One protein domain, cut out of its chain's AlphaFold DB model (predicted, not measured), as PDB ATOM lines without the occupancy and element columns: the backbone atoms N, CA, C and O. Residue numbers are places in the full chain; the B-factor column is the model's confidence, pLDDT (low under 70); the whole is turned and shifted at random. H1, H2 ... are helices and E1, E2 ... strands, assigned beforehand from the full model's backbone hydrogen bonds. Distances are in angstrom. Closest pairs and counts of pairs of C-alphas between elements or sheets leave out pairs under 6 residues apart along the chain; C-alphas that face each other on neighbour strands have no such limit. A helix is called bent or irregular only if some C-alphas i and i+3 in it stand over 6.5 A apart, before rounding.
ATOM      1  N   THR A   6     -18.796  40.030 -44.553       71.06
ATOM      2  CA  THR A   6     -19.407  38.808 -45.078       71.06
ATOM      3  C   THR A   6     -18.605  38.379 -46.297       71.06
ATOM      4  O   THR A   6     -18.607  39.063 -47.321       71.06
ATOM      5  N   ARG A   7     -17.876  37.269 -46.185       75.62
ATOM      6  CA  ARG A   7     -17.114  36.688 -47.286       75.62
ATOM      7  C   ARG A   7     -18.019  35.818 -48.140       75.62
ATOM      8  O   ARG A   7     -18.648  34.883 -47.651       75.62
ATOM      9  N   HIS A   8     -18.020  36.106 -49.430       81.25
ATOM     10  CA  HIS A   8     -18.631  35.256 -50.436       81.25
ATOM     11  C   HIS A   8     -17.687  34.100 -50.757       81.25
ATOM     12  O   HIS A   8     -16.542  34.329 -51.149       81.25
ATOM     13  N   ILE A   9     -18.149  32.867 -50.570       84.88
ATOM     14  CA  ILE A   9     -17.385  31.660 -50.895       84.88
ATOM     15  C   ILE A   9     -18.212  30.729 -51.776       84.88
ATOM     16  O   ILE A   9     -19.431  30.645 -51.641       84.88
ATOM     17  N   THR A  10     -17.540  30.007 -52.668       87.94
ATOM     18  CA  THR A  10     -18.195  29.010 -53.518       87.94
ATOM     19  C   THR A  10     -18.520  27.747 -52.728       87.94
ATOM     20  O   THR A  10     -17.877  27.432 -51.716       87.94
ATOM     21  N   ARG A  11     -19.483  26.963 -53.227       87.00
ATOM     22  CA  ARG A  11     -19.827  25.654 -52.653       87.00
ATOM     23  C   ARG A  11     -18.617  24.715 -52.598       87.00
ATOM     24  O   ARG A  11     -18.453  23.968 -51.635       87.00
ATOM     25  N   GLU A  12     -17.754  24.749 -53.609       87.75
ATOM     26  CA  GLU A  12     -16.535  23.934 -53.645       87.75
ATOM     27  C   GLU A  12     -15.519  24.355 -52.582       87.75
ATOM     28  O   GLU A  12     -14.963  23.501 -51.892       87.75
ATOM     29  N   CYS A  13     -15.323  25.663 -52.393       86.50
ATOM     30  CA  CYS A  13     -14.443  26.188 -51.352       86.50
ATOM     31  C   CYS A  13     -14.934  25.769 -49.958       86.50
ATOM     32  O   CYS A  13     -14.158  25.248 -49.154       86.50
ATOM     33  N   ALA A  14     -16.242  25.901 -49.715       86.62
ATOM     34  CA  ALA A  14     -16.904  25.434 -48.503       86.62
ATOM     35  C   ALA A  14     -16.642  23.943 -48.229       86.62
ATOM     36  O   ALA A  14     -16.169  23.574 -47.150       86.62
ATOM     37  N   LYS A  15     -16.906  23.084 -49.222       87.94
ATOM     38  CA  LYS A  15     -16.691  21.632 -49.129       87.94
ATOM     39  C   LYS A  15     -15.225  21.289 -48.869       87.94
ATOM     40  O   LYS A  15     -14.942  20.485 -47.985       87.94
ATOM     41  N   SER A  16     -14.303  21.905 -49.608       87.12
ATOM     42  CA  SER A  16     -12.863  21.669 -49.471       87.12
ATOM     43  C   SER A  16     -12.375  21.999 -48.059       87.12
ATOM     44  O   SER A  16     -11.748  21.166 -47.409       87.12
ATOM     45  N   ARG A  17     -12.768  23.164 -47.531       85.00
ATOM     46  CA  ARG A  17     -12.376  23.610 -46.188       85.00
ATOM     47  C   ARG A  17     -12.938  22.709 -45.092       85.00
ATOM     48  O   ARG A  17     -12.208  22.313 -44.185       85.00
ATOM     49  N   ILE A  18     -14.215  22.335 -45.186       85.88
ATOM     50  CA  ILE A  18     -14.816  21.405 -44.223       85.88
ATOM     51  C   ILE A  18     -14.111  20.045 -44.272       85.88
ATOM     52  O   ILE A  18     -13.863  19.455 -43.222       85.88
ATOM     53  N   LYS A  19     -13.759  19.557 -45.466       86.25
ATOM     54  CA  LYS A  19     -13.041  18.293 -45.647       86.25
ATOM     55  C   LYS A  19     -11.646  18.334 -45.028       86.25
ATOM     56  O   LYS A  19     -11.306  17.420 -44.285       86.25
ATOM     57  N   GLU A  20     -10.876  19.389 -45.286       86.19
ATOM     58  CA  GLU A  20      -9.538  19.584 -44.719       86.19
ATOM     59  C   GLU A  20      -9.578  19.570 -43.187       86.19
ATOM     60  O   GLU A  20      -8.905  18.762 -42.551       86.19
ATOM     61  N   ILE A  21     -10.448  20.386 -42.590       83.25
ATOM     62  CA  ILE A  21     -10.592  20.466 -41.134       83.25
ATOM     63  C   ILE A  21     -11.096  19.137 -40.548       83.25
ATOM     64  O   ILE A  21     -10.620  18.702 -39.503       83.25
ATOM     65  N   SER A  22     -12.016  18.445 -41.228       84.19
ATOM     66  CA  SER A  22     -12.511  17.136 -40.778       84.19
ATOM     67  C   SER A  22     -11.412  16.068 -40.757       84.19
ATOM     68  O   SER A  22     -11.401  15.241 -39.848       84.19
ATOM     69  N   ILE A  23     -10.473  16.095 -41.709       85.94
ATOM     70  CA  ILE A  23      -9.293  15.214 -41.700       85.94
ATOM     71  C   ILE A  23      -8.395  15.553 -40.506       85.94
ATOM     72  O   ILE A  23      -7.989  14.655 -39.774       85.94
ATOM     73  N   LEU A  24      -8.151  16.841 -40.244       85.19
ATOM     74  CA  LEU A  24      -7.353  17.267 -39.088       85.19
ATOM     75  C   LEU A  24      -7.980  16.828 -37.753       85.19
ATOM     76  O   LEU A  24      -7.251  16.419 -36.848       85.19
ATOM     77  N   PHE A  25      -9.314  16.860 -37.641       82.31
ATOM     78  CA  PHE A  25     -10.040  16.325 -36.485       82.31
ATOM     79  C   PHE A  25      -9.839  14.810 -36.330       82.31
ATOM     80  O   PHE A  25      -9.579  14.346 -35.221       82.31
ATOM     81  N   GLN A  26      -9.899  14.038 -37.422       83.62
ATOM     82  CA  GLN A  26      -9.636  12.590 -37.396       83.62
ATOM     83  C   GLN A  26      -8.195  12.262 -36.985       83.62
ATOM     84  O   GLN A  26      -7.967  11.328 -36.220       83.62
ATOM     85  N   GLU A  27      -7.230  13.052 -37.454       85.88
ATOM     86  CA  GLU A  27      -5.815  12.927 -37.093       85.88
ATOM     87  C   GLU A  27      -5.496  13.466 -35.688       85.88
ATOM     88  O   GLU A  27      -4.356  13.359 -35.237       85.88
ATOM     89  N   LYS A  28      -6.480  14.064 -34.996       81.81
ATOM     90  CA  LYS A  28      -6.301  14.787 -33.726       81.81
ATOM     91  C   LYS A  28      -5.153  15.804 -33.791       81.81
ATOM     92  O   LYS A  28      -4.383  15.973 -32.846       81.81
ATOM     93  N   ASN A  29      -5.019  16.495 -34.925       83.25
ATOM     94  CA  ASN A  29      -3.939  17.448 -35.160       83.25
ATOM     95  C   ASN A  29      -4.298  18.841 -34.621       83.25
ATOM     96  O   ASN A  29      -4.563  19.773 -35.381       83.25
ATOM     97  N   TYR A  30      -4.303  18.972 -33.292       81.31
ATOM     98  CA  TYR A  30      -4.729  20.182 -32.577       81.31
ATOM     99  C   TYR A  30      -4.032  21.454 -33.071       81.31
ATOM    100  O   TYR A  30      -4.688  22.458 -33.319       81.31
ATOM    101  N   ARG A  31      -2.716  21.389 -33.300       81.00
ATOM    102  CA  ARG A  31      -1.916  22.541 -33.732       81.00
ATOM    103  C   ARG A  31      -2.383  23.106 -35.074       81.00
ATOM    104  O   ARG A  31      -2.532  24.311 -35.214       81.00
ATOM    105  N   LYS A  32      -2.637  22.242 -36.061       82.75
ATOM    106  CA  LYS A  32      -3.136  22.693 -37.367       82.75
ATOM    107  C   LYS A  32      -4.577  23.186 -37.296       82.75
ATOM    108  O   LYS A  32      -4.938  24.075 -38.052       82.75
ATOM    109  N   ILE A  33      -5.401  22.614 -36.418       79.31
ATOM    110  CA  ILE A  33      -6.776  23.086 -36.212       79.31
ATOM    111  C   ILE A  33      -6.760  24.496 -35.615       79.31
ATOM    112  O   ILE A  33      -7.507  25.354 -36.076       79.31
ATOM    113  N   GLU A  34      -5.872  24.747 -34.654       78.00
ATOM    114  CA  GLU A  34      -5.648  26.074 -34.079       78.00
ATOM    115  C   GLU A  34      -5.151  27.068 -35.135       78.00
ATOM    116  O   GLU A  34      -5.635  28.182 -35.187       78.00
ATOM    117  N   GLU A  35      -4.283  26.669 -36.067       77.88
ATOM    118  CA  GLU A  35      -3.866  27.539 -37.184       77.88
ATOM    119  C   GLU A  35      -5.008  27.870 -38.170       77.88
ATOM    120  O   GLU A  35      -4.934  28.858 -38.903       77.88
ATOM    121  N   GLN A  36      -6.071  27.060 -38.215       74.50
ATOM    122  CA  GLN A  36      -7.215  27.279 -39.107       74.50
ATOM    123  C   GLN A  36      -8.267  28.231 -38.532       74.50
ATOM    124  O   GLN A  36      -9.107  28.712 -39.303       74.50
ATOM    125  N   THR A  37      -8.202  28.534 -37.233       70.88
ATOM    126  CA  THR A  37      -9.102  29.460 -36.542       70.88
ATOM    127  C   THR A  37      -8.313  30.543 -35.813       70.88
ATOM    128  O   THR A  37      -7.298  30.295 -35.184       70.88
ATOM    129  N   TYR A  38      -8.779  31.783 -35.876       66.25
ATOM    130  CA  TYR A  38      -8.193  32.870 -35.082       66.25
ATOM    131  C   TYR A  38      -8.890  33.033 -33.726       66.25
ATOM    132  O   TYR A  38      -8.551  33.932 -32.955       66.25
ATOM    133  N   GLU A  39      -9.889  32.197 -33.433       64.50
ATOM    134  CA  GLU A  39     -10.582  32.221 -32.155       64.50
ATOM    135  C   GLU A  39      -9.757  31.462 -31.114       64.50
ATOM    136  O   GLU A  39      -9.482  30.272 -31.258       64.50
ATOM    137  N   SER A  40      -9.371  32.156 -30.040       63.09
ATOM    138  CA  SER A  40      -8.824  31.505 -28.849       63.09
ATOM    139  C   SER A  40      -9.958  30.736 -28.179       63.09
ATOM    140  O   SER A  40     -10.746  31.289 -27.411       63.09
ATOM    141  N   ILE A  41     -10.096  29.468 -28.546       63.38
ATOM    142  CA  ILE A  41     -11.094  28.584 -27.958       63.38
ATOM    143  C   ILE A  41     -10.456  27.938 -26.740       63.38
ATOM    144  O   ILE A  41      -9.446  27.248 -26.848       63.38
ATOM    145  N   VAL A  42     -11.067  28.183 -25.582       61.34
ATOM    146  CA  VAL A  42     -10.577  27.725 -24.276       61.34
ATOM    147  C   VAL A  42     -10.488  26.192 -24.212       61.34
ATOM    148  O   VAL A  42      -9.593  25.688 -23.545       61.34
ATOM    149  N   ASP A  43     -11.294  25.465 -25.003       71.62
ATOM    150  CA  ASP A  43     -11.348  23.996 -25.001       71.62
ATOM    151  C   ASP A  43     -11.383  23.368 -26.417       71.62
ATOM    152  O   ASP A  43     -12.281  22.603 -26.774       71.62
ATOM    153  N   LEU A  44     -10.377  23.668 -27.257       76.31
ATOM    154  CA  LEU A  44     -10.176  23.004 -28.564       76.31
ATOM    155  C   LEU A  44     -10.205  21.471 -28.436       76.31
ATOM    156  O   LEU A  44     -10.790  20.784 -29.270       76.31
ATOM    157  N   GLN A  45      -9.579  20.940 -27.387       76.38
ATOM    158  CA  GLN A  45      -9.485  19.504 -27.154       76.38
ATOM    159  C   GLN A  45     -10.858  18.869 -26.901       76.38
ATOM    160  O   GLN A  45     -11.186  17.866 -27.531       76.38
ATOM    161  N   GLU A  46     -11.689  19.484 -26.056       77.75
ATOM    162  CA  GLU A  46     -13.052  19.012 -25.792       77.75
ATOM    163  C   GLU A  46     -13.910  19.058 -27.060       77.75
ATOM    164  O   GLU A  46     -14.690  18.142 -27.320       77.75
ATOM    165  N   PHE A  47     -13.743  20.091 -27.890       76.94
ATOM    166  CA  PHE A  47     -14.456  20.165 -29.158       76.94
ATOM    167  C   PHE A  47     -14.035  19.056 -30.123       76.94
ATOM    168  O   PHE A  47     -14.902  18.426 -30.720       76.94
ATOM    169  N   VAL A  48     -12.730  18.803 -30.272       77.50
ATOM    170  CA  VAL A  48     -12.198  17.718 -31.119       77.50
ATOM    171  C   VAL A  48     -12.715  16.364 -30.643       77.50
ATOM    172  O   VAL A  48     -13.160  15.560 -31.459       77.50
ATOM    173  N   ASP A  49     -12.683  16.117 -29.334       76.81
ATOM    174  CA  ASP A  49     -13.082  14.834 -28.757       76.81
ATOM    175  C   ASP A  49     -14.605  14.611 -28.813       76.81
ATOM    176  O   ASP A  49     -15.048  13.473 -28.974       76.81
ATOM    177  N   ASN A  50     -15.412  15.678 -28.764       74.81
ATOM    178  CA  ASN A  50     -16.868  15.616 -28.943       74.81
ATOM    179  C   ASN A  50     -17.324  15.787 -30.402       74.81
ATOM    180  O   ASN A  50     -18.523  15.685 -30.692       74.81
ATOM    181  N   TRP A  51     -16.407  16.064 -31.335       73.50
ATOM    182  CA  TRP A  51     -16.742  16.234 -32.742       73.50
ATOM    183  C   TRP A  51     -17.142  14.887 -33.339       73.50
ATOM    184  O   TRP A  51     -16.319  14.100 -33.808       73.50
ATOM    185  N   ASN A  52     -18.447  14.619 -33.331       64.19
ATOM    186  CA  ASN A  52     -18.996  13.438 -33.970       64.19
ATOM    187  C   ASN A  52     -18.696  13.487 -35.469       64.19
ATOM    188  O   ASN A  52     -19.133  14.407 -36.165       64.19
ATOM    189  N   LEU A  53     -17.937  12.481 -35.916       61.62
ATOM    190  CA  LEU A  53     -17.461  12.234 -37.273       61.62
ATOM    191  C   LEU A  53     -18.454  12.737 -38.322       61.62
ATOM    192  O   LEU A  53     -19.419  12.061 -38.683       61.62
ATOM    193  N   VAL A  54     -18.188  13.940 -38.828       70.00
ATOM    194  CA  VAL A  54     -18.766  14.399 -40.083       70.00
ATOM    195  C   VAL A  54     -18.470  13.324 -41.118       70.00
ATOM    196  O   VAL A  54     -17.312  12.973 -41.340       70.00
ATOM    197  N   ASP A  55     -19.518  12.776 -41.730       76.31
ATOM    198  CA  ASP A  55     -19.369  11.784 -42.786       76.31
ATOM    199  C   ASP A  55     -18.847  12.479 -44.051       76.31
ATOM    200  O   ASP A  55     -19.611  12.938 -44.905       76.31
ATOM    201  N   ILE A  56     -17.517  12.582 -44.138       75.94
ATOM    202  CA  ILE A  56     -16.793  13.230 -45.237       75.94
ATOM    203  C   ILE A  56     -17.194  12.610 -46.583       75.94
ATOM    204  O   ILE A  56     -17.223  13.311 -47.592       75.94
ATOM    205  N   SER A  57     -17.572  11.323 -46.608       78.06
ATOM    206  CA  SER A  57     -17.989  10.635 -47.837       78.06
ATOM    207  C   SER A  57     -19.263  11.224 -48.457       78.06
ATOM    208  O   SER A  57     -19.472  11.110 -49.662       78.06
ATOM    209  N   LYS A  58     -20.094  11.905 -47.658       80.62
ATOM    210  CA  LYS A  58     -21.358  12.514 -48.095       80.62
ATOM    211  C   LYS A  58     -21.280  14.025 -48.268       80.62
ATOM    212  O   LYS A  58     -22.302  14.635 -48.580       80.62
ATOM    213  N   ILE A  59     -20.106  14.635 -48.092       82.38
ATOM    214  CA  ILE A  59     -19.946  16.094 -48.154       82.38
ATOM    215  C   ILE A  59     -20.355  16.676 -49.512       82.38
ATOM    216  O   ILE A  59     -20.831  17.806 -49.603       82.38
ATOM    217  N   GLU A  60     -20.232  15.890 -50.582       82.06
ATOM    218  CA  GLU A  60     -20.641  16.313 -51.922       82.06
ATOM    219  C   GLU A  60     -22.153  16.530 -52.044       82.06
ATOM    220  O   GLU A  60     -22.576  17.409 -52.796       82.06
ATOM    221  N   ASN A  61     -22.944  15.821 -51.234       84.94
ATOM    222  CA  ASN A  61     -24.403  15.915 -51.198       84.94
ATOM    223  C   ASN A  61     -24.911  17.018 -50.255       84.94
ATOM    224  O   ASN A  61     -26.118  17.144 -50.042       84.94
ATOM    225  N   TRP A  62     -24.016  17.796 -49.640       87.31
ATOM    226  CA  TRP A  62     -24.418  18.861 -48.728       87.31
ATOM    227  C   TRP A  62     -25.007  20.046 -49.491       87.31
ATOM    228  O   TRP A  62     -24.457  20.509 -50.491       87.31
ATOM    229  N   THR A  63     -26.130  20.545 -48.980       85.75
ATOM    230  CA  THR A  63     -26.813  21.737 -49.497       85.75
ATOM    231  C   THR A  63     -26.140  23.018 -49.006       85.75
ATOM    232  O   THR A  63     -25.456  23.005 -47.981       85.75
ATOM    233  N   ASP A  64     -26.393  24.151 -49.667       83.19
ATOM    234  CA  ASP A  64     -25.838  25.456 -49.261       83.19
ATOM    235  C   ASP A  64     -26.223  25.828 -47.830       83.19
ATOM    236  O   ASP A  64     -25.404  26.335 -47.071       83.19
ATOM    237  N   LYS A  65     -27.446  25.489 -47.407       82.75
ATOM    238  CA  LYS A  65     -27.889  25.710 -46.026       82.75
ATOM    239  C   LYS A  65     -27.091  24.872 -45.022       82.75
ATOM    240  O   LYS A  65     -26.755  25.364 -43.949       82.75
ATOM    241  N   MET A  66     -26.787  23.613 -45.351       85.06
ATOM    242  CA  MET A  66     -25.944  22.766 -44.499       85.06
ATOM    243  C   MET A  66     -24.520  23.314 -44.432       85.06
ATOM    244  O   MET A  66     -23.978  23.458 -43.342       85.06
ATOM    245  N   LEU A  67     -23.938  23.656 -45.580       85.12
ATOM    246  CA  LEU A  67     -22.586  24.196 -45.657       85.12
ATOM    247  C   LEU A  67     -22.469  25.531 -44.906       85.12
ATOM    248  O   LEU A  67     -21.531  25.689 -44.134       85.12
ATOM    249  N   GLY A  68     -23.444  26.436 -45.046       82.06
ATOM    250  CA  GLY A  68     -23.485  27.704 -44.312       82.06
ATOM    251  C   GLY A  68     -23.495  27.483 -42.799       82.06
ATOM    252  O   GLY A  68     -22.608  27.965 -42.102       82.06
ATOM    253  N   ASN A  69     -24.401  26.632 -42.308       81.62
ATOM    254  CA  ASN A  69     -24.469  26.281 -40.885       81.62
ATOM    255  C   ASN A  69     -23.171  25.649 -40.349       81.62
ATOM    256  O   ASN A  69     -22.848  25.801 -39.171       81.62
ATOM    257  N   PHE A  70     -22.451  24.877 -41.170       80.75
ATOM    258  CA  PHE A  70     -21.197  24.242 -40.761       80.75
ATOM    259  C   PHE A  70     -20.023  25.214 -40.756       80.75
ATOM    260  O   PHE A  70     -19.224  25.183 -39.824       80.75
ATOM    261  N   ILE A  71     -19.925  26.070 -41.769       79.00
ATOM    262  CA  ILE A  71     -18.873  27.083 -41.869       79.00
ATOM    263  C   ILE A  71     -19.028  28.138 -40.781       79.00
ATOM    264  O   ILE A  71     -18.034  28.687 -40.325       79.00
ATOM    265  N   ASP A  72     -20.251  28.345 -40.299       75.88
ATOM    266  CA  ASP A  72     -20.537  29.205 -39.161       75.88
ATOM    267  C   ASP A  72     -20.003  28.690 -37.814       75.88
ATOM    268  O   ASP A  72     -20.084  29.379 -36.796       75.88
ATOM    269  N   LYS A  73     -19.427  27.487 -37.769       77.62
ATOM    270  CA  LYS A  73     -18.787  26.979 -36.556       77.62
ATOM    271  C   LYS A  73     -17.371  27.563 -36.398       77.62
ATOM    272  O   LYS A  73     -16.648  27.658 -37.390       77.62
ATOM    273  N   PRO A  74     -16.916  27.843 -35.161       72.88
ATOM    274  CA  PRO A  74     -15.650  28.540 -34.877       72.88
ATOM    275  C   PRO A  74     -14.397  27.999 -35.582       72.88
ATOM    276  O   PRO A  74     -13.527  28.764 -35.984       72.88
ATOM    277  N   PHE A  75     -14.310  26.681 -35.779       73.19
ATOM    278  CA  PHE A  75     -13.153  26.034 -36.415       73.19
ATOM    279  C   PHE A  75     -13.133  26.147 -37.934       73.19
ATOM    280  O   PHE A  75     -12.080  26.047 -38.555       73.19
ATOM    281  N   PHE A  76     -14.302  26.333 -38.541       76.19
ATOM    282  CA  PHE A  76     -14.443  26.473 -39.986       76.19
ATOM    283  C   PHE A  76     -14.382  27.944 -40.399       76.19
ATOM    284  O   PHE A  76     -13.989  28.243 -41.534       76.19
ATOM    285  N   ARG A  77     -14.664  28.852 -39.455       72.50
ATOM    286  CA  ARG A  77     -14.435  30.286 -39.600       72.50
ATOM    287  C   ARG A  77     -12.958  30.633 -39.501       72.50
ATOM    288  O   ARG A  77     -12.217  30.096 -38.689       72.50
ATOM    289  N   HIS A  78     -12.535  31.568 -40.339       67.00
ATOM    290  CA  HIS A  78     -11.177  32.099 -40.333       67.00
ATOM    291  C   HIS A  78     -11.035  33.345 -39.433       67.00
ATOM    292  O   HIS A  78      -9.938  33.865 -39.304       67.00
ATOM    293  N   SER A  79     -12.103  33.868 -38.815       58.66
ATOM    294  CA  SER A  79     -12.046  35.081 -37.977       58.66
ATOM    295  C   SER A  79     -13.326  35.271 -37.155       58.66
ATOM    296  O   SER A  79     -14.404  34.928 -37.638       58.66
ATOM    297  N   MET A  80     -13.228  35.942 -35.996       54.03
ATOM    298  CA  MET A  80     -14.377  36.398 -35.183       54.03
ATOM    299  C   MET A  80     -15.330  37.352 -35.927       54.03
ATOM    300  O   MET A  80     -16.431  37.633 -35.453       54.03
ATOM    301  N   PHE A  81     -14.911  37.887 -37.078       57.97
ATOM    302  CA  PHE A  81     -15.683  38.857 -37.861       57.97
ATOM    303  C   PHE A  81     -16.084  38.361 -39.251       57.97
ATOM    304  O   PHE A  81     -16.773  39.097 -39.960       57.97
ATOM    305  N   ASP A  82     -15.653  37.159 -39.645       64.81
ATOM    306  CA  ASP A  82     -15.976  36.600 -40.955       64.81
ATOM    307  C   ASP A  82     -17.291  35.816 -40.869       64.81
ATOM    308  O   ASP A  82     -17.355  34.721 -40.307       64.81
ATOM    309  N   ASN A  83     -18.339  36.378 -41.468       71.25
ATOM    310  CA  ASN A  83     -19.536  35.621 -41.821       71.25
ATOM    311  C   ASN A  83     -19.352  35.065 -43.229       71.25
ATOM    312  O   ASN A  83     -18.771  35.734 -44.082       71.25
ATOM    313  N   TYR A  84     -19.864  33.872 -43.504       76.12
ATOM    314  CA  TYR A  84     -19.759  33.283 -44.833       76.12
ATOM    315  C   TYR A  84     -21.115  33.284 -45.517       76.12
ATOM    316  O   TYR A  84     -22.094  32.768 -44.983       76.12
ATOM    317  N   LEU A  85     -21.160  33.839 -46.724       80.81
ATOM    318  CA  LEU A  85     -22.276  33.649 -47.635       80.81
ATOM    319  C   LEU A  85     -21.833  32.674 -48.716       80.81
ATOM    320  O   LEU A  85     -20.864  32.929 -49.433       80.81
ATOM    321  N   ILE A  86     -22.540  31.555 -48.833       80.44
ATOM    322  CA  ILE A  86     -22.310  30.636 -49.941       80.44
ATOM    323  C   ILE A  86     -23.033  31.198 -51.150       80.44
ATOM    324  O   ILE A  86     -24.254  31.351 -51.138       80.44
ATOM    325  N   SER A  87     -22.255  31.535 -52.165       76.94
ATOM    326  CA  SER A  87     -22.742  32.060 -53.433       76.94
ATOM    327  C   SER A  87     -22.101  31.261 -54.556       76.94
ATOM    328  O   SER A  87     -20.876  31.116 -54.579       76.94
TER     329      SER A  87
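Overview. This is residues 6 to 87 of the 88 residues of an uncharacterized protein of viral metagenome (UniProt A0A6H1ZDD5). A flat body is built round one long helix, H1, with short helices set about it: H2 folds back beside its last part as a helical hairpin, H4 runs alongside it, and H5 packs across its first part. Two short parallel strands, E1 and E2, lie side by side near where H1 begins, and H3 packs on H2 near where H1 ends. The printed part has 82 residues, with five named helices and two named strands in the order E1, H1, H2, H3, H4, H5, E2, and its class is mostly helix. It is compact, with a radius of gyration of the C-alphas of 12.2 A, and spans 31 by 30 by 16 A.

Along the chain. E1, residues 6 to 9, begins at C-alpha 6 at (-19.407, 38.808, -45.078). H1 holds residues 11 to 26, 22.5 A long, from C-alpha 11 at (-19.827, 25.654, -52.653) to C-alpha 26 at (-9.636, 12.590, -37.396). H2 holds residues 30 to 36, and H3 holds residues 44 to 50. H4, residues 56 to 61, is irregular: C-alphas 57 and 60 are 7.5 A apart. H5, residues 64 to 71, is 10.3 A long. E2, residues 82 to 86, is 12.5 A long and ends at C-alpha 86 at (-22.310, 30.636, -49.941).

Arrangement. H1 is the hub, touching three helices. Its residues 21 to 25 alone touch H2, at a shallow tilt of 18 degrees, opposite ways, in a hairpin; the closest C-alphas, of Leu 24 and Ile 33, are 6.5 A apart. Its residues 15 to 22 alone touch H4, at a shallow tilt of 15 degrees, opposite ways; the closest C-alphas, of Lys 19 and Ile 56, are 6.3 A apart. Its residues 11 to 18 alone touch H5, at a steep tilt of 41 degrees, the same way; the closest C-alphas, of Ala 14 and Leu 67, are 6.5 A apart. H3 touches H2 and is only just about perpendicular to it, at 72 degrees; their closest C-alphas, of Tyr 30 and Gln 45, are 7.2 A apart. The closest C-alphas of H5 and E2, of Asp 64 and Ile 86, are 6.3 A apart. E1 and E2 are parallel, with N 7 and O 83 at 2.8 A and N 85 and O 7 at 2.9 A, within hydrogen-bond range. With H1 to H5 between them they form a strand-helix-strand unit, two parallel neighbour strands joined through helices. In H1, H2, H3 and H5 every O i to N i+4 pair is within hydrogen-bond range; in H4 it is 0 of 2, with 2 of 3 O i to N i+3 pairs within range.

Size, cuts and confidence. The two C-alphas farthest apart, of Val 42 and Asn 61, are 32.5 A apart. The printed part has no cut and no long link. Mean pLDDT of the printed part is 77.7; residues 38 to 42, 52 to 53 and 78 to 82 are under 70.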